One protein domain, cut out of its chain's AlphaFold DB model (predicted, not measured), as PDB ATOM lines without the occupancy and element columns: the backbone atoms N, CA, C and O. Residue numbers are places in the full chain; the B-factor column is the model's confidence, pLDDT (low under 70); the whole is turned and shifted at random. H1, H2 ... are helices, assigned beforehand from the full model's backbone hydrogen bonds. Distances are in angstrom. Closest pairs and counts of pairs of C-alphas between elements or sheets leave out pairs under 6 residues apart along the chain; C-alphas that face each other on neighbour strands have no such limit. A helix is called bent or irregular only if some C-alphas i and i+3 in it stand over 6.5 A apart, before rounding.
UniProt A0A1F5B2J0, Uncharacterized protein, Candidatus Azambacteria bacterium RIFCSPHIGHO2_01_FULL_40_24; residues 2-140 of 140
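AT A GLANCE: This is residues 2 to 140 of the 140 residues of an uncharacterized protein of Candidatus Azambacteria bacterium RIFCSPHIGHO2_01_FULL_40_24 (UniProt A0A1F5B2J0). Two long helical hairpins, H1 with H2 and H3 with H4, cross; H2 packs across H3 and H4, with H1 on its far side. The 139 printed residues, all helix in class, hold helices H1 to H4 in chain order and no named strand. The whole is only just compact, close to loose (radius of gyration of the C-alphas 17.0 A), spanning 52 by 31 by 24 A.

HOW THE PARTS SIT: The hub H2, residues 31 to 62, is irregular: C-alphas 58 and 61 are 7.1 A apart. Its residues 45 to 53 alone touch H3, residues 69 to 97, at a steep tilt of 51 degrees, opposite ways; the closest C-alphas, Ala 48 and Ala 80, are 4.8 A apart. Its residues 37 to 49 alone touch H4, residues 108 to 138, at 51 degrees, also steep, the same way; the closest C-alphas, Gly 45 and Asp 121, are 4.0 A apart. H1, residues 2 to 26, touches H2 at a shallow tilt of 7 degrees, closest at C-alphas 23 and 33, 5.3 A. H1 is apart from H3 and H4. Every O i to N i+4 pair is within hydrogen-bond range in H1 and H4, 26 of 28 in H2, 24 of 25 in H3.

IN THESE COORDINATES: H2 is 46.7 A long, H4 45.5 A, H3 40.6 A and H1 36.3 A. C-alpha 2 is at (-23.209, 4.245, 18.167), C-alpha 138 at (-20.439, -27.809, 8.459).

THE WHOLE: The printed part has no cut and no long link. Residues 99 to 107 and 139 to 140 have pLDDT under 70.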
ATOM      1  N   ILE A   2     -22.008   3.389  18.090       90.06
ATOM      2  CA  ILE A   2     -23.209   4.245  18.167       90.06
ATOM      3  C   ILE A   2     -23.919   4.403  16.811       90.06
ATOM      4  O   ILE A   2     -25.109   4.143  16.734       90.06
ATOM      5  N   ILE A   3     -23.201   4.711  15.724       92.00
ATOM      6  CA  ILE A   3     -23.818   4.862  14.386       92.00
ATOM      7  C   ILE A   3     -24.563   3.590  13.948       92.00
ATOM      8  O   ILE A   3     -25.678   3.672  13.452       92.00
ATOM      9  N   LYS A   4     -23.974   2.405  14.170       91.19
ATOM     10  CA  LYS A   4     -24.613   1.122  13.826       91.19
ATOM     11  C   LYS A   4     -25.840   0.849  14.694       91.19
ATOM     12  O   LYS A   4     -26.832   0.352  14.186       91.19
ATOM     13  N   PHE A   5     -25.769   1.190  15.979       91.44
ATOM     14  CA  PHE A   5     -26.903   1.077  16.891       91.44
ATOM     15  C   PHE A   5     -28.067   1.968  16.445       91.44
ATOM     16  O   PHE A   5     -29.177   1.477  16.282       91.44
ATOM     17  N   LEU A   6     -27.790   3.247  16.167       93.00
ATOM     18  CA  LEU A   6     -28.786   4.190  15.659       93.00
ATOM     19  C   LEU A   6     -29.374   3.715  14.329       93.00
ATOM     20  O   LEU A   6     -30.586   3.724  14.169       93.00
ATOM     21  N   PHE A   7     -28.535   3.244  13.403       94.38
ATOM     22  CA  PHE A   7     -28.997   2.684  12.135       94.38
ATOM     23  C   PHE A   7     -29.961   1.509  12.338       94.38
ATOM     24  O   PHE A   7     -31.006   1.477  11.699       94.38
ATOM     25  N   LEU A   8     -29.641   0.567  13.234       92.56
ATOM     26  CA  LEU A   8     -30.532  -0.556  13.526       92.56
ATOM     27  C   LEU A   8     -31.850  -0.077  14.144       92.56
ATOM     28  O   LEU A   8     -32.901  -0.510  13.695       92.56
ATOM     29  N   LEU A   9     -31.812   0.871  15.085       91.56
ATOM     30  CA  LEU A   9     -33.031   1.468  15.639       91.56
ATOM     31  C   LEU A   9     -33.906   2.119  14.558       91.56
ATOM     32  O   LEU A   9     -35.108   1.868  14.513       91.56
ATOM     33  N   PHE A  10     -33.308   2.911  13.660       93.81
ATOM     34  CA  PHE A  10     -34.027   3.510  12.533       93.81
ATOM     35  C   PHE A  10     -34.582   2.453  11.579       93.81
ATOM     36  O   PHE A  10     -35.696   2.615  11.095       93.81
ATOM     37  N   LEU A  11     -33.843   1.370  11.331       92.38
ATOM     38  CA  LEU A  11     -34.317   0.254  10.520       92.38
ATOM     39  C   LEU A  11     -35.543  -0.414  11.155       92.38
ATOM     40  O   LEU A  11     -36.518  -0.656  10.453       92.38
ATOM     41  N   GLY A  12     -35.527  -0.651  12.470       89.56
ATOM     42  CA  GLY A  12     -36.687  -1.167  13.200       89.56
ATOM     43  C   GLY A  12     -37.905  -0.247  13.074       89.56
ATOM     44  O   GLY A  12     -38.978  -0.698  12.684       89.56
ATOM     45  N   GLY A  13     -37.725   1.059  13.303       88.31
ATOM     46  CA  GLY A  13     -38.798   2.042  13.118       88.31
ATOM     47  C   GLY A  13     -39.309   2.117  11.674       88.31
ATOM     48  O   GLY A  13     -40.507   2.260  11.445       88.31
ATOM     49  N   PHE A  14     -38.420   1.964  10.689       90.62
ATOM     50  CA  PHE A  14     -38.789   1.920   9.276       90.62
ATOM     51  C   PHE A  14     -39.612   0.673   8.928       90.62
ATOM     52  O   PHE A  14     -40.584   0.794   8.193       90.62
ATOM     53  N   ILE A  15     -39.278  -0.501   9.480       89.12
ATOM     54  CA  ILE A  15     -40.063  -1.736   9.297       89.12
ATOM     55  C   ILE A  15     -41.493  -1.542   9.813       89.12
ATOM     56  O   ILE A  15     -42.443  -1.839   9.090       89.12
ATOM     57  N   VAL A  16     -41.647  -0.979  11.015       86.25
ATOM     58  CA  VAL A  16     -42.961  -0.670  11.605       86.25
ATOM     59  C   VAL A  16     -43.748   0.297  10.718       86.25
ATOM     60  O   VAL A  16     -44.906   0.042  10.395       86.25
ATOM     61  N   LEU A  17     -43.114   1.386  10.270       87.06
ATOM     62  CA  LEU A  17     -43.756   2.368   9.395       87.06
ATOM     63  C   LEU A  17     -44.218   1.738   8.074       87.06
ATOM     64  O   LEU A  17     -45.340   1.978   7.636       87.06
ATOM     65  N   VAL A  18     -43.366   0.931   7.440       87.31
ATOM     66  CA  VAL A  18     -43.709   0.227   6.200       87.31
ATOM     67  C   VAL A  18     -44.868  -0.742   6.431       87.31
ATOM     68  O   VAL A  18     -45.789  -0.759   5.618       87.31
ATOM     69  N   SER A  19     -44.872  -1.481   7.544       83.44
ATOM     70  CA  SER A  19     -45.979  -2.374   7.916       83.44
ATOM     71  C   SER A  19     -47.309  -1.625   7.992       83.44
ATOM     72  O   SER A  19     -48.276  -1.982   7.315       83.44
ATOM     73  N   PHE A  20     -47.321  -0.505   8.721       82.50
ATOM     74  CA  PHE A  20     -48.496   0.350   8.852       82.50
ATOM     75  C   PHE A  20     -48.987   0.881   7.496       82.50
ATOM     76  O   PHE A  20     -50.176   0.803   7.191       82.50
ATOM     77  N   LEU A  21     -48.080   1.388   6.652       86.06
ATOM     78  CA  LEU A  21     -48.433   1.923   5.332       86.06
ATOM     79  C   LEU A  21     -49.004   0.849   4.397       86.06
ATOM     80  O   LEU A  21     -49.928   1.135   3.633       86.06
ATOM     81  N   ILE A  22     -48.482  -0.380   4.459       83.69
ATOM     82  CA  ILE A  22     -49.003  -1.503   3.676       83.69
ATOM     83  C   ILE A  22     -50.418  -1.861   4.140       83.69
ATOM     84  O   ILE A  22     -51.324  -1.944   3.308       83.69
ATOM     85  N   GLY A  23     -50.630  -2.011   5.450       80.94
ATOM     86  CA  GLY A  23     -51.954  -2.291   6.010       80.94
ATOM     87  C   GLY A  23     -52.973  -1.195   5.680       80.94
ATOM     88  O   GLY A  23     -54.114  -1.488   5.322       80.94
ATOM     89  N   TRP A  24     -52.554   0.071   5.709       81.00
ATOM     90  CA  TRP A  24     -53.390   1.198   5.300       81.00
ATOM     91  C   TRP A  24     -53.793   1.122   3.819       81.00
ATOM     92  O   TRP A  24     -54.961   1.314   3.488       81.00
ATOM     93  N   TYR A  25     -52.848   0.816   2.924       87.19
ATOM     94  CA  TYR A  25     -53.089   0.788   1.477       87.19
ATOM     95  C   TYR A  25     -53.988  -0.376   1.029       87.19
ATOM     96  O   TYR A  25     -54.861  -0.185   0.186       87.19
ATOM     97  N   PHE A  26     -53.793  -1.579   1.585       85.25
ATOM     98  CA  PHE A  26     -54.561  -2.777   1.206       85.25
ATOM     99  C   PHE A  26     -55.792  -3.037   2.087       85.25
ATOM    100  O   PHE A  26     -56.554  -3.973   1.832       85.25
ATOM    101  N   GLY A  27     -56.012  -2.199   3.099       81.62
ATOM    102  CA  GLY A  27     -57.110  -2.309   4.049       81.62
ATOM    103  C   GLY A  27     -56.757  -3.200   5.237       81.62
ATOM    104  O   GLY A  27     -56.580  -4.412   5.094       81.62
ATOM    105  N   LEU A  28     -56.772  -2.595   6.427       75.81
ATOM    106  CA  LEU A  28     -56.348  -3.191   7.702       75.81
ATOM    107  C   LEU A  28     -57.121  -4.462   8.097       75.81
ATOM    108  O   LEU A  28     -56.610  -5.276   8.851       75.81
ATOM    109  N   MET A  29     -58.331  -4.654   7.564       76.94
ATOM    110  CA  MET A  29     -59.193  -5.812   7.858       76.94
ATOM    111  C   MET A  29     -59.101  -6.936   6.820       76.94
ATOM    112  O   MET A  29     -59.835  -7.922   6.899       76.94
ATOM    113  N   SER A  30     -58.264  -6.783   5.796       83.19
ATOM    114  CA  SER A  30     -58.143  -7.795   4.750       83.19
ATOM    115  C   SER A  30     -57.283  -8.971   5.217       83.19
ATOM    116  O   SER A  30     -56.225  -8.787   5.818       83.19
ATOM    117  N   LEU A  31     -57.684 -10.192   4.845       84.88
ATOM    118  CA  LEU A  31     -56.867 -11.397   5.047       84.88
ATOM    119  C   LEU A  31     -55.471 -11.251   4.414       84.88
ATOM    120  O   LEU A  31     -54.491 -11.789   4.916       84.88
ATOM    121  N   PHE A  32     -55.383 -10.497   3.317       87.31
ATOM    122  CA  PHE A  32     -54.122 -10.179   2.661       87.31
ATOM    123  C   PHE A  32     -53.201  -9.330   3.546       87.31
ATOM    124  O   PHE A  32     -52.036  -9.681   3.707       87.31
ATOM    125  N   SER A  33     -53.719  -8.258   4.158       85.94
ATOM    126  CA  SER A  33     -52.931  -7.426   5.080       85.94
ATOM    127  C   SER A  33     -52.514  -8.207   6.322       85.94
ATOM    128  O   SER A  33     -51.362  -8.108   6.730       85.94
ATOM    129  N   TRP A  34     -53.393  -9.065   6.848       85.31
ATOM    130  CA  TRP A  34     -53.062  -9.983   7.941       85.31
ATOM    131  C   TRP A  34     -51.921 -10.949   7.576       85.31
ATOM    132  O   TRP A  34     -50.957 -11.115   8.321       85.31
ATOM    133  N   GLN A  35     -51.966 -11.557   6.387       89.81
ATOM    134  CA  GLN A  35     -50.897 -12.444   5.919       89.81
ATOM    135  C   GLN A  35     -49.566 -11.702   5.727       89.81
ATOM    136  O   GLN A  35     -48.507 -12.251   6.035       89.81
ATOM    137  N   ILE A  36     -49.609 -10.467   5.214       90.00
ATOM    138  CA  ILE A  36     -48.416  -9.626   5.109       90.00
ATOM    139  C   ILE A  36     -47.877  -9.276   6.495       90.00
ATOM    140  O   ILE A  36     -46.664  -9.370   6.679       90.00
ATOM    141  N   SER A  37     -48.743  -8.928   7.452       88.69
ATOM    142  CA  SER A  37     -48.347  -8.643   8.837       88.69
ATOM    143  C   SER A  37     -47.512  -9.791   9.397       88.69
ATOM    144  O   SER A  37     -46.361  -9.593   9.774       88.69
ATOM    145  N   ASN A  38     -47.999 -11.027   9.267       92.06
ATOM    146  CA  ASN A  38     -47.277 -12.223   9.705       92.06
ATOM    147  C   ASN A  38     -45.895 -12.396   9.043       92.06
ATOM    148  O   ASN A  38     -44.927 -12.803   9.690       92.06
ATOM    149  N   TYR A  39     -45.757 -12.082   7.748       94.25
ATOM    150  CA  TYR A  39     -44.444 -12.094   7.090       94.25
ATOM    151  C   TYR A  39     -43.523 -10.997   7.618       94.25
ATOM    152  O   TYR A  39     -42.317 -11.220   7.750       94.25
ATOM    153  N   ILE A  40     -44.073  -9.827   7.935       93.69
ATOM    154  CA  ILE A  40     -43.319  -8.735   8.543       93.69
ATOM    155  C   ILE A  40     -42.889  -9.114   9.960       93.69
ATOM    156  O   ILE A  40     -41.717  -8.918  10.259       93.69
ATOM    157  N   HIS A  41     -43.746  -9.735  10.774       94.75
ATOM    158  CA  HIS A  41     -43.384 -10.280  12.089       94.75
ATOM    159  C   HIS A  41     -42.267 -11.320  11.983       94.75
ATOM    160  O   HIS A  41     -41.233 -11.215  12.639       94.75
ATOM    161  N   PHE A  42     -42.354 -12.251  11.031       96.44
ATOM    162  CA  PHE A  42     -41.257 -13.190  10.788       96.44
ATOM    163  C   PHE A  42     -39.922 -12.482  10.498       96.44
ATOM    164  O   PHE A  42     -38.880 -12.819  11.071       96.44
ATOM    165  N   LEU A  43     -39.933 -11.475   9.620       95.75
ATOM    166  CA  LEU A  43     -38.746 -10.666   9.322       95.75
ATOM    167  C   LEU A  43     -38.322  -9.796  10.518       95.75
ATOM    168  O   LEU A  43     -37.125  -9.578  10.718       95.75
ATOM    169  N   GLY A  44     -39.276  -9.349  11.330       95.12
ATOM    170  CA  GLY A  44     -39.092  -8.647  12.593       95.12
ATOM    171  C   GLY A  44     -38.337  -9.507  13.599       95.12
ATOM    172  O   GLY A  44     -37.332  -9.057  14.144       95.12
ATOM    173  N   GLY A  45     -38.708 -10.778  13.744       97.06
ATOM    174  CA  GLY A  45     -37.993 -11.776  14.536       97.06
ATOM    175  C   GLY A  45     -36.551 -12.004  14.075       97.06
ATOM    176  O   GLY A  45     -35.619 -12.033  14.887       97.06
ATOM    177  N   VAL A  46     -36.333 -12.102  12.758       97.69
ATOM    178  CA  VAL A  46     -34.985 -12.181  12.158       97.69
ATOM    179  C   VAL A  46     -34.170 -10.930  12.502       97.69
ATOM    180  O   VAL A  46     -33.026 -11.034  12.953       97.69
ATOM    181  N   TYR A  47     -34.753  -9.746  12.315       97.19
ATOM    182  CA  TYR A  47     -34.134  -8.468  12.660       97.19
ATOM    183  C   TYR A  47     -33.795  -8.398  14.157       97.19
ATOM    184  O   TYR A  47     -32.651  -8.102  14.510       97.19
ATOM    185  N   ALA A  48     -34.745  -8.734  15.029       97.06
ATOM    186  CA  ALA A  48     -34.604  -8.697  16.476       97.06
ATOM    187  C   ALA A  48     -33.477  -9.625  16.946       97.06
ATOM    188  O   ALA A  48     -32.641  -9.213  17.749       97.06
ATOM    189  N   PHE A  49     -33.358 -10.826  16.372       98.06
ATOM    190  CA  PHE A  49     -32.237 -11.727  16.644       98.06
ATOM    191  C   PHE A  49     -30.882 -11.049  16.384       98.06
ATOM    192  O   PHE A  49     -29.979 -11.088  17.226       98.06
ATOM    193  N   PHE A  50     -30.719 -10.398  15.226       96.94
ATOM    194  CA  PHE A  50     -29.471  -9.708  14.886       96.94
ATOM    195  C   PHE A  50     -29.253  -8.429  15.694       96.94
ATOM    196  O   PHE A  50     -28.108  -8.106  16.012       96.94
ATOM    197  N   PHE A  51     -30.322  -7.726  16.061       96.56
ATOM    198  CA  PHE A  51     -30.258  -6.562  16.934       96.56
ATOM    199  C   PHE A  51     -29.766  -6.942  18.337       96.56
ATOM    200  O   PHE A  51     -28.805  -6.352  18.835       96.56
ATOM    201  N   ILE A  52     -30.334  -7.993  18.935       96.69
ATOM    202  CA  ILE A  52     -29.893  -8.523  20.230       96.69
ATOM    203  C   ILE A  52     -28.456  -9.033  20.145       96.69
ATOM    204  O   ILE A  52     -27.642  -8.719  21.015       96.69
ATOM    205  N   ARG A  53     -28.101  -9.751  19.071       95.94
ATOM    206  CA  ARG A  53     -26.712 -10.156  18.820       95.94
ATOM    207  C   ARG A  53     -25.769  -8.955  18.783       95.94
ATOM    208  O   ARG A  53     -24.704  -9.005  19.391       95.94
ATOM    209  N   PHE A  54     -26.142  -7.885  18.085       95.75
ATOM    210  CA  PHE A  54     -25.335  -6.671  18.010       95.75
ATOM    211  C   PHE A  54     -25.128  -6.045  19.394       95.75
ATOM    212  O   PHE A  54     -23.994  -5.698  19.731       95.75
ATOM    213  N   ILE A  55     -26.189  -5.926  20.201       93.81
ATOM    214  CA  ILE A  55     -26.101  -5.408  21.575       93.81
ATOM    215  C   ILE A  55     -25.164  -6.288  22.404       93.81
ATOM    216  O   ILE A  55     -24.227  -5.781  23.014       93.81
ATOM    217  N   PHE A  56     -25.370  -7.603  22.372       94.00
ATOM    218  CA  PHE A  56     -24.568  -8.566  23.119       94.00
ATOM    219  C   PHE A  56     -23.077  -8.510  22.745       94.00
ATOM    220  O   PHE A  56     -22.204  -8.484  23.614       94.00
ATOM    221  N   ASP A  57     -22.767  -8.455  21.449       92.25
ATOM    222  CA  ASP A  57     -21.390  -8.352  20.964       92.25
ATOM    223  C   ASP A  57     -20.764  -6.995  21.347       92.25
ATOM    224  O   ASP A  57     -19.577  -6.926  21.674       92.25
ATOM    225  N   ALA A  58     -21.555  -5.914  21.374       91.44
ATOM    226  CA  ALA A  58     -21.109  -4.588  21.801       91.44
ATOM    227  C   ALA A  58     -20.817  -4.503  23.311       91.44
ATOM    228  O   ALA A  58     -19.920  -3.752  23.714       91.44
ATOM    229  N   THR A  59     -21.525  -5.279  24.140       89.19
ATOM    230  CA  THR A  59     -21.291  -5.341  25.592       89.19
ATOM    231  C   THR A  59     -20.219  -6.350  25.995       89.19
ATOM    232  O   THR A  59     -19.780  -6.326  27.142       89.19
ATOM    233  N   ARG A  60     -19.708  -7.170  25.063       87.44
ATOM    234  CA  ARG A  60     -18.691  -8.202  25.343       87.44
ATOM    235  C   ARG A  60     -17.465  -7.677  26.091       87.44
ATOM    236  O   ARG A  60     -16.959  -8.368  26.965       87.44
ATOM    237  N   LYS A  61     -17.015  -6.449  25.806       84.62
ATOM    238  CA  LYS A  61     -15.875  -5.814  26.505       84.62
ATOM    239  C   LYS A  61     -16.091  -5.613  28.013       84.62
ATOM    240  O   LYS A  61     -15.131  -5.358  28.728       84.62
ATOM    241  N   TYR A  62     -17.335  -5.693  28.479       86.50
ATOM    242  CA  TYR A  62     -17.707  -5.582  29.889       86.50
ATOM    243  C   TYR A  62     -17.961  -6.947  30.547       86.50
ATOM    244  O   TYR A  62     -18.140  -7.015  31.762       86.50
ATOM    245  N   HIS A  63     -17.984  -8.038  29.776       82.81
ATOM    246  CA  HIS A  63     -18.204  -9.382  30.303       82.81
ATOM    247  C   HIS A  63     -16.878  -9.995  30.778       82.81
ATOM    248  O   HIS A  63     -15.856  -9.894  30.105       82.81
ATOM    249  N   LYS A  64     -16.898 -10.664  31.939       82.56
ATOM    250  CA  LYS A  64     -15.736 -11.392  32.492       82.56
ATOM    251  C   LYS A  64     -15.663 -12.855  32.040       82.56
ATOM    252  O   LYS A  64     -14.738 -13.566  32.419       82.56
ATOM    253  N   THR A  65     -16.655 -13.319  31.286       83.44
ATOM    254  CA  THR A  65     -16.825 -14.721  30.904       83.44
ATOM    255  C   THR A  65     -17.084 -14.848  29.409       83.44
ATOM    256  O   THR A  65     -17.696 -13.980  28.784       83.44
ATOM    257  N   GLU A  66     -16.623 -15.957  28.833       88.06
ATOM    258  CA  GLU A  66     -16.957 -16.341  27.465       88.06
ATOM    259  C   GLU A  66     -18.253 -17.150  27.453       88.06
ATOM    260  O   GLU A  66     -18.462 -18.057  28.257       88.06
ATOM    261  N   THR A  67     -19.142 -16.823  26.521       91.06
ATOM    262  CA  THR A  67     -20.428 -17.507  26.375       91.06
ATOM    263  C   THR A  67     -20.322 -18.587  25.309       91.06
ATOM    264  O   THR A  67     -19.918 -18.313  24.174       91.06
ATOM    265  N   ALA A  68     -20.719 -19.813  25.652       93.44
ATOM    266  CA  ALA A  68     -20.769 -20.921  24.706       93.44
ATOM    267  C   ALA A  68     -21.664 -20.590  23.498       93.44
ATOM    268  O   ALA A  68     -22.680 -19.908  23.633       93.44
ATOM    269  N   PHE A  69     -21.310 -21.102  22.315       93.88
ATOM    270  CA  PHE A  69     -22.023 -20.803  21.067       93.88
ATOM    271  C   PHE A  69     -23.532 -21.075  21.158       93.88
ATOM    272  O   PHE A  69     -24.323 -20.202  20.816       93.88
ATOM    273  N   LEU A  70     -23.933 -22.240  21.678       95.00
ATOM    274  CA  LEU A  70     -25.351 -22.589  21.816       95.00
ATOM    275  C   LEU A  70     -26.088 -21.628  22.761       95.00
ATOM    276  O   LEU A  70     -27.208 -21.221  22.478       95.00
ATOM    277  N   MET A  71     -25.424 -21.200  23.837       95.56
ATOM    278  CA  MET A  71     -25.991 -20.236  24.778       95.56
ATOM    279  C   MET A  71     -26.176 -18.856  24.133       95.56
ATOM    280  O   MET A  71     -27.172 -18.197  24.399       95.56
ATOM    281  N   LYS A  72     -25.281 -18.436  23.225       95.44
ATOM    282  CA  LYS A  72     -25.483 -17.208  22.435       95.44
ATOM    283  C   LYS A  72     -26.753 -17.289  21.588       95.44
ATOM    284  O   LYS A  72     -27.529 -16.346  21.593       95.44
ATOM    285  N   ILE A  73     -26.990 -18.419  20.913       97.31
ATOM    286  CA  ILE A  73     -28.214 -18.621  20.121       97.31
ATOM    287  C   ILE A  73     -29.462 -18.510  21.004       97.31
ATOM    288  O   ILE A  73     -30.370 -17.762  20.657       97.31
ATOM    289  N   ILE A  74     -29.469 -19.173  22.166       97.06
ATOM    290  CA  ILE A  74     -30.579 -19.092  23.129       97.06
ATOM    291  C   ILE A  74     -30.812 -17.643  23.565       97.06
ATOM    292  O   ILE A  74     -31.938 -17.168  23.508       97.06
ATOM    293  N   ILE A  75     -29.758 -16.915  23.947       96.12
ATOM    294  CA  ILE A  75     -29.869 -15.510  24.367       96.12
ATOM    295  C   ILE A  75     -30.457 -14.644  23.249       96.12
ATOM    296  O   ILE A  75     -31.322 -13.814  23.514       96.12
ATOM    297  N   PHE A  76     -30.013 -14.827  22.004       97.69
ATOM    298  CA  PHE A  76     -30.474 -14.012  20.878       97.69
ATOM    299  C   PHE A  76     -31.937 -14.303  20.530       97.69
ATOM    300  O   PHE A  76     -32.709 -13.365  20.346       97.69
ATOM    301  N   THR A  77     -32.340 -15.577  20.507       97.81
ATOM    302  CA  THR A  77     -33.736 -15.976  20.272       97.81
ATOM    303  C   THR A  77     -34.649 -15.526  21.413       97.81
ATOM    304  O   THR A  77     -35.691 -14.931  21.153       97.81
ATOM    305  N   SER A  78     -34.255 -15.727  22.674       96.81
ATOM    306  CA  SER A  78     -35.042 -15.279  23.830       96.81
ATOM    307  C   SER A  78     -35.137 -13.756  23.909       96.81
ATOM    308  O   SER A  78     -36.187 -13.225  24.251       96.81
ATOM    309  N   GLY A  79     -34.067 -13.035  23.566       97.25
ATOM    310  CA  GLY A  79     -34.097 -11.575  23.488       97.25
ATOM    311  C   GLY A  79     -35.040 -11.064  22.396       97.25
ATOM    312  O   GLY A  79     -35.748 -10.089  22.623       97.25
ATOM    313  N   ALA A  80     -35.090 -11.739  21.243       96.75
ATOM    314  CA  ALA A  80     -36.051 -11.427  20.190       96.75
ATOM    315  C   ALA A  80     -37.496 -11.669  20.649       96.75
ATOM    316  O   ALA A  80     -38.342 -10.803  20.451       96.75
ATOM    317  N   LEU A  81     -37.757 -12.782  21.346       95.25
ATOM    318  CA  LEU A  81     -39.070 -13.063  21.930       95.25
ATOM    319  C   LEU A  81     -39.491 -11.992  22.947       95.25
ATOM    320  O   LEU A  81     -40.635 -11.560  22.933       95.25
ATOM    321  N   ILE A  82     -38.576 -11.537  23.809       96.31
ATOM    322  CA  ILE A  82     -38.861 -10.454  24.764       96.31
ATOM    323  C   ILE A  82     -39.246  -9.164  24.027       96.31
ATOM    324  O   ILE A  82     -40.177  -8.488  24.454       96.31
ATOM    325  N   LEU A  83     -38.559  -8.825  22.930       94.94
ATOM    326  CA  LEU A  83     -38.924  -7.665  22.112       94.94
ATOM    327  C   LEU A  83     -40.319  -7.816  21.494       94.94
ATOM    328  O   LEU A  83     -41.087  -6.861  21.570       94.94
ATOM    329  N   GLY A  84     -40.660  -8.998  20.971       93.50
ATOM    330  CA  GLY A  84     -42.008  -9.302  20.474       93.50
ATOM    331  C   GLY A  84     -43.070  -9.149  21.565       93.50
ATOM    332  O   GLY A  84     -44.016  -8.395  21.406       93.50
ATOM    333  N   VAL A  85     -42.860  -9.735  22.752       93.19
ATOM    334  CA  VAL A  85     -43.789  -9.577  23.892       93.19
ATOM    335  C   VAL A  85     -43.988  -8.106  24.268       93.19
ATOM    336  O   VAL A  85     -45.108  -7.700  24.567       93.19
ATOM    337  N   ILE A  86     -42.921  -7.301  24.277       92.50
ATOM    338  CA  ILE A  86     -43.018  -5.866  24.583       92.50
ATOM    339  C   ILE A  86     -43.809  -5.127  23.497       92.50
ATOM    340  O   ILE A  86     -44.582  -4.231  23.835       92.50
ATOM    341  N   TRP A  87     -43.623  -5.494  22.227       90.88
ATOM    342  CA  TRP A  87     -44.368  -4.932  21.102       90.88
ATOM    343  C   TRP A  87     -45.864  -5.242  21.214       90.88
ATOM    344  O   TRP A  87     -46.669  -4.318  21.312       90.88
ATOM    345  N   GLU A  88     -46.223  -6.519  21.346       88.56
ATOM    346  CA  GLU A  88     -47.615  -6.958  21.501       88.56
ATOM    347  C   GLU A  88     -48.276  -6.349  22.742       88.56
ATOM    348  O   GLU A  88     -49.433  -5.930  22.722       88.56
ATOM    349  N   TRP A  89     -47.534  -6.243  23.850       87.12
ATOM    350  CA  TRP A  89     -48.025  -5.587  25.059       87.12
ATOM    351  C   TRP A  89     -48.280  -4.091  24.839       87.12
ATOM    352  O   TRP A  89     -49.287  -3.565  25.320       87.12
ATOM    353  N   TYR A  90     -47.396  -3.405  24.107       86.31
ATOM    354  CA  TYR A  90     -47.598  -2.011  23.724       86.31
ATOM    355  C   TYR A  90     -48.865  -1.854  22.873       86.31
ATOM    356  O   TYR A  90     -49.691  -0.993  23.186       86.31
ATOM    357  N   GLU A  91     -49.068  -2.700  21.861       80.69
ATOM    358  CA  GLU A  91     -50.278  -2.652  21.037       80.69
ATOM    359  C   GLU A  91     -51.531  -2.920  21.876       80.69
ATOM    360  O   GLU A  91     -52.491  -2.145  21.857       80.69
ATOM    361  N   PHE A  92     -51.486  -3.951  22.721       80.00
ATOM    362  CA  PHE A  92     -52.596  -4.315  23.588       80.00
ATOM    363  C   PHE A  92     -53.018  -3.199  24.537       80.00
ATOM    364  O   PHE A  92     -54.207  -2.896  24.664       80.00
ATOM    365  N   ILE A  93     -52.058  -2.562  25.199       79.88
ATOM    366  CA  ILE A  93     -52.348  -1.522  26.179       79.88
ATOM    367  C   ILE A  93     -52.701  -0.201  25.494       79.88
ATOM    368  O   ILE A  93     -53.745   0.387  25.780       79.88
ATOM    369  N   PHE A  94     -51.856   0.294  24.597       75.88
ATOM    370  CA  PHE A  94     -52.004   1.656  24.090       75.88
ATOM    371  C   PHE A  94     -52.985   1.743  22.925       75.88
ATOM    372  O   PHE A  94     -53.788   2.677  22.887       75.88
ATOM    373  N   ILE A  95     -52.975   0.769  22.015       74.06
ATOM    374  CA  ILE A  95     -53.857   0.773  20.844       74.06
ATOM    375  C   ILE A  95     -55.225   0.228  21.249       74.06
ATOM    376  O   ILE A  95     -56.218   0.950  21.179       74.06
ATOM    377  N   TYR A  96     -55.283  -1.005  21.759       72.12
ATOM    378  CA  TYR A  96     -56.567  -1.652  22.030       72.12
ATOM    379  C   TYR A  96     -57.200  -1.185  23.344       72.12
ATOM    380  O   TYR A  96     -58.370  -0.810  23.347       72.12
ATOM    381  N   GLN A  97     -56.494  -1.178  24.478       71.88
ATOM    382  CA  GLN A  97     -57.121  -0.861  25.768       71.88
ATOM    383  C   GLN A  97     -57.448   0.631  25.914       71.88
ATOM    384  O   GLN A  97     -58.605   0.955  26.201       71.88
ATOM    385  N   TYR A  98     -56.468   1.514  25.702       74.31
ATOM    386  CA  TYR A  98     -56.620   2.964  25.886       74.31
ATOM    387  C   TYR A  98     -57.140   3.716  24.659       74.31
ATOM    388  O   TYR A  98     -57.467   4.893  24.789       74.31
ATOM    389  N   GLY A  99     -57.248   3.064  23.495       66.31
ATOM    390  CA  GLY A  99     -57.764   3.703  22.286       66.31
ATOM    391  C   GLY A  99     -56.926   4.903  21.853       66.31
ATOM    392  O   GLY A  99     -57.475   5.861  21.317       66.31
ATOM    393  N   ALA A 100     -55.604   4.881  22.096       59.75
ATOM    394  CA  ALA A 100     -54.705   5.951  21.651       59.75
ATOM    395  C   ALA A 100     -54.778   6.159  20.127       59.75
ATOM    396  O   ALA A 100     -54.480   7.243  19.630       59.75
ATOM    397  N   PHE A 101     -55.229   5.126  19.413       59.91
ATOM    398  CA  PHE A 101     -55.684   5.183  18.036       59.91
ATOM    399  C   PHE A 101     -57.098   4.588  17.978       59.91
ATOM    400  O   PHE A 101     -57.333   3.503  18.512       59.91
ATOM    401  N   GLU A 102     -58.047   5.283  17.346       56.19
ATOM    402  CA  GLU A 102     -59.386   4.746  17.082       56.19
ATOM    403  C   GLU A 102     -59.293   3.659  16.002       56.19
ATOM    404  O   GLU A 102     -59.506   3.909  14.817       56.19
ATOM    405  N   LEU A 103     -58.921   2.442  16.395       59.50
ATOM    406  CA  LEU A 103     -58.870   1.302  15.490       59.50
ATOM    407  C   LEU A 103     -59.731   0.159  16.023       59.50
ATOM    408  O   LEU A 103     -59.374  -0.527  16.974       59.50
ATOM    409  N   LEU A 104     -60.833  -0.046  15.295       59.31
ATOM    410  CA  LEU A 104     -61.632  -1.268  15.192       59.31
ATOM    411  C   LEU A 104     -62.414  -1.711  16.452       59.31
ATOM    412  O   LEU A 104     -62.089  -1.359  17.585       59.31
ATOM    413  N   PRO A 105     -63.491  -2.502  16.279       57.97
ATOM    414  CA  PRO A 105     -64.201  -3.114  17.397       57.97
ATOM    415  C   PRO A 105     -63.311  -4.132  18.121       57.97
ATOM    416  O   PRO A 105     -62.764  -5.043  17.500       57.97
ATOM    417  N   LYS A 106     -63.218  -4.023  19.451       62.53
ATOM    418  CA  LYS A 106     -62.524  -5.007  20.296       62.53
ATOM    419  C   LYS A 106     -63.205  -6.376  20.172       62.53
ATOM    420  O   LYS A 106     -64.405  -6.485  20.417       62.53
ATOM    421  N   GLY A 107     -62.449  -7.419  19.835       67.38
ATOM    422  CA  GLY A 107     -62.970  -8.779  19.668       67.38
ATOM    423  C   GLY A 107     -61.940  -9.861  19.991       67.38
ATOM    424  O   GLY A 107     -60.755  -9.577  20.152       67.38
ATOM    425  N   ILE A 108     -62.388 -11.121  20.068       70.56
ATOM    426  CA  ILE A 108     -61.512 -12.283  20.330       70.56
ATOM    427  C   ILE A 108     -60.399 -12.442  19.283       70.56
ATOM    428  O   ILE A 108     -59.346 -13.005  19.563       70.56
ATOM    429  N   THR A 109     -60.627 -11.892  18.094       74.75
ATOM    430  CA  THR A 109     -59.686 -11.867  16.977       74.75
ATOM    431  C   THR A 109     -58.381 -11.153  17.318       74.75
ATOM    432  O   THR A 109     -57.352 -11.580  16.821       74.75
ATOM    433  N   ILE A 110     -58.390 -10.162  18.220       78.38
ATOM    434  CA  ILE A 110     -57.176  -9.446  18.657       78.38
ATOM    435  C   ILE A 110     -56.214 -10.383  19.397       78.38
ATOM    436  O   ILE A 110     -55.010 -10.357  19.174       78.38
ATOM    437  N   TYR A 111     -56.734 -11.246  20.270       79.94
ATOM    438  CA  TYR A 111     -55.895 -12.215  20.981       79.94
ATOM    439  C   TYR A 111     -55.290 -13.243  20.029       79.94
ATOM    440  O   TYR A 111     -54.165 -13.684  20.230       79.94
ATOM    441  N   PHE A 112     -56.039 -13.645  19.000       83.31
ATOM    442  CA  PHE A 112     -55.516 -14.554  17.988       83.31
ATOM    443  C   PHE A 112     -54.425 -13.884  17.148       83.31
ATOM    444  O   PHE A 112     -53.411 -14.518  16.880       83.31
ATOM    445  N   ASP A 113     -54.619 -12.618  16.783       84.56
ATOM    446  CA  ASP A 113     -53.666 -11.802  16.030       84.56
ATOM    447  C   ASP A 113     -52.338 -11.668  16.784       84.56
ATOM    448  O   ASP A 113     -51.359 -12.296  16.397       84.56
ATOM    449  N   THR A 114     -52.374 -11.058  17.971       87.56
ATOM    450  CA  THR A 114     -51.204 -10.874  18.851       87.56
ATOM    451  C   THR A 114     -50.449 -12.174  19.176       87.56
ATOM    452  O   THR A 114     -49.218 -12.210  19.226       87.56
ATOM    453  N   LEU A 115     -51.156 -13.296  19.384       90.25
ATOM    454  CA  LEU A 115     -50.507 -14.600  19.584       90.25
ATOM    455  C   LEU A 115     -49.845 -15.131  18.309       90.25
ATOM    456  O   LEU A 115     -48.799 -15.781  18.389       90.25
ATOM    457  N   THR A 116     -50.470 -14.905  17.154       92.62
ATOM    458  CA  THR A 116     -49.924 -15.320  15.861       92.62
ATOM    459  C   THR A 116     -48.691 -14.485  15.529       92.62
ATOM    460  O   THR A 116     -47.650 -15.062  15.221       92.62
ATOM    461  N   ASP A 117     -48.754 -13.172  15.718       92.88
ATOM    462  CA  ASP A 117     -47.643 -12.241  15.528       92.88
ATOM    463  C   ASP A 117     -46.430 -12.627  16.387       92.88
ATOM    464  O   ASP A 117     -45.334 -12.864  15.863       92.88
ATOM    465  N   LEU A 118     -46.646 -12.880  17.685       94.44
ATOM    466  CA  LEU A 118     -45.595 -13.356  18.588       94.44
ATOM    467  C   LEU A 118     -44.996 -14.706  18.151       94.44
ATOM    468  O   LEU A 118     -43.794 -14.954  18.307       94.44
ATOM    469  N   MET A 119     -45.823 -15.607  17.610       96.62
ATOM    470  CA  MET A 119     -45.354 -16.882  17.069       96.62
ATOM    471  C   MET A 119     -44.468 -16.664  15.839       96.62
ATOM    472  O   MET A 119     -43.412 -17.294  15.734       96.62
ATOM    473  N   PHE A 120     -44.850 -15.775  14.920       97.06
ATOM    474  CA  PHE A 120     -44.044 -15.469  13.738       97.06
ATOM    475  C   PHE A 120     -42.732 -14.768  14.102       97.06
ATOM    476  O   PHE A 120     -41.694 -15.153  13.555       97.06
ATOM    477  N   ASP A 121     -42.725 -13.859  15.081       96.06
ATOM    478  CA  ASP A 121     -41.496 -13.273  15.633       96.06
ATOM    479  C   ASP A 121     -40.541 -14.361  16.155       96.06
ATOM    480  O   ASP A 121     -39.349 -14.403  15.816       96.06
ATOM    481  N   LEU A 122     -41.063 -15.297  16.956       97.31
ATOM    482  CA  LEU A 122     -40.278 -16.404  17.500       97.31
ATOM    483  C   LEU A 122     -39.739 -17.317  16.394       97.31
ATOM    484  O   LEU A 122     -38.560 -17.677  16.420       97.31
ATOM    485  N   LEU A 123     -40.573 -17.686  15.419       98.19
ATOM    486  CA  LEU A 123     -40.175 -18.524  14.286       98.19
ATOM    487  C   LEU A 123     -39.092 -17.847  13.441       98.19
ATOM    488  O   LEU A 123     -38.114 -18.499  13.059       98.19
ATOM    489  N   GLY A 124     -39.215 -16.539  13.212       98.00
ATOM    490  CA  GLY A 124     -38.206 -15.719  12.550       98.00
ATOM    491  C   GLY A 124     -36.858 -15.804  13.259       98.00
ATOM    492  O   GLY A 124     -35.858 -16.216  12.665       98.00
ATOM    493  N   ALA A 125     -36.833 -15.516  14.559       98.00
ATOM    494  CA  ALA A 125     -35.619 -15.577  15.369       98.00
ATOM    495  C   ALA A 125     -35.030 -17.000  15.471       98.00
ATOM    496  O   ALA A 125     -33.813 -17.193  15.371       98.00
ATOM    497  N   ALA A 126     -35.878 -18.015  15.651       97.81
ATOM    498  CA  ALA A 126     -35.470 -19.415  15.733       97.81
ATOM    499  C   ALA A 126     -34.863 -19.912  14.414       97.81
ATOM    500  O   ALA A 126     -33.862 -20.632  14.440       97.81
ATOM    501  N   SER A 127     -35.397 -19.485  13.264       98.31
ATOM    502  CA  SER A 127     -34.873 -19.863  11.945       98.31
ATOM    503  C   SER A 127     -33.413 -19.428  11.758       98.31
ATOM    504  O   SER A 127     -32.585 -20.208  11.277       98.31
ATOM    505  N   VAL A 128     -33.058 -18.229  12.235       98.12
ATOM    506  CA  VAL A 128     -31.674 -17.731  12.232       98.12
ATOM    507  C   VAL A 128     -30.800 -18.574  13.160       98.12
ATOM    508  O   VAL A 128     -29.689 -18.957  12.784       98.12
ATOM    509  N   GLY A 129     -31.301 -18.904  14.353       96.69
ATOM    510  CA  GLY A 129     -30.612 -19.779  15.300       96.69
ATOM    511  C   GLY A 129     -30.281 -21.150  14.706       96.69
ATOM    512  O   GLY A 129     -29.122 -21.574  14.729       96.69
ATOM    513  N   VAL A 130     -31.270 -21.808  14.095       97.19
ATOM    514  CA  VAL A 130     -31.112 -23.098  13.403       97.19
ATOM    515  C   VAL A 130     -30.112 -22.984  12.254       97.19
ATOM    516  O   VAL A 130     -29.188 -23.795  12.166       97.19
ATOM    517  N   TYR A 131     -30.233 -21.951  11.414       97.19
ATOM    518  CA  TYR A 131     -29.290 -21.700  10.322       97.19
ATOM    519  C   TYR A 131     -27.842 -21.607  10.825       97.19
ATOM    520  O   TYR A 131     -26.941 -22.231  10.255       97.19
ATOM    521  N   LEU A 132     -27.602 -20.870  11.915       96.12
ATOM    522  CA  LEU A 132     -26.265 -20.718  12.489       96.12
ATOM    523  C   LEU A 132     -25.730 -22.023  13.087       96.12
ATOM    524  O   LEU A 132     -24.540 -22.303  12.931       96.12
ATOM    525  N   ILE A 133     -26.579 -22.833  13.726       95.94
ATOM    526  CA  ILE A 133     -26.201 -24.158  14.242       95.94
ATOM    527  C   ILE A 133     -25.748 -25.066  13.095       95.94
ATOM    528  O   ILE A 133     -24.645 -25.617  13.150       95.94
ATOM    529  N   VAL A 134     -26.549 -25.166  12.031       95.38
ATOM    530  CA  VAL A 134     -26.231 -25.985  10.850       95.38
ATOM    531  C   VAL A 134     -24.947 -25.501  10.178       95.38
ATOM    532  O   VAL A 134     -24.070 -26.303   9.859       95.38
ATOM    533  N   LYS A 135     -24.795 -24.184   9.994       93.44
ATOM    534  CA  LYS A 135     -23.596 -23.589   9.389       93.44
ATOM    535  C   LYS A 135     -22.335 -23.876  10.204       93.44
ATOM    536  O   LYS A 135     -21.304 -24.199   9.627       93.44
ATOM    537  N   ASN A 136     -22.407 -23.769  11.530       89.81
ATOM    538  CA  ASN A 136     -21.265 -24.030  12.403       89.81
ATOM    539  C   ASN A 136     -20.871 -25.516  12.423       89.81
ATOM    540  O   ASN A 136     -19.691 -25.825  12.539       89.81
ATOM    541  N   GLY A 137     -21.837 -26.430  12.282       82.38
ATOM    542  CA  GLY A 137     -21.572 -27.867  12.166       82.38
ATOM    543  C   GLY A 137     -20.855 -28.265  10.872       82.38
ATOM    544  O   GLY A 137     -20.045 -29.179  10.903       82.38
ATOM    545  N   LYS A 138     -21.101 -27.560   9.758       72.94
ATOM    546  CA  LYS A 138     -20.439 -27.809   8.459       72.94
ATOM    547  C   LYS A 138     -18.988 -27.321   8.379       72.94
ATOM    548  O   LYS A 138     -18.278 -27.710   7.462       72.94
ATOM    549  N   ASN A 139     -18.576 -26.439   9.290       67.12
ATOM    550  CA  ASN A 139     -17.236 -25.839   9.318       67.12
ATOM    551  C   ASN A 139     -16.297 -26.515  10.338       67.12
ATOM    552  O   ASN A 139     -15.228 -25.974  10.623       67.12
ATOM    553  N   LYS A 140     -16.723 -27.632  10.933       54.34
ATOM    554  CA  LYS A 140     -15.909 -28.504  11.786       54.34
ATOM    555  C   LYS A 140     -15.505 -29.740  11.001       54.34
ATOM    556  O   LYS A 140     -14.388 -30.224  11.272       54.34
TER     557      LYS A 140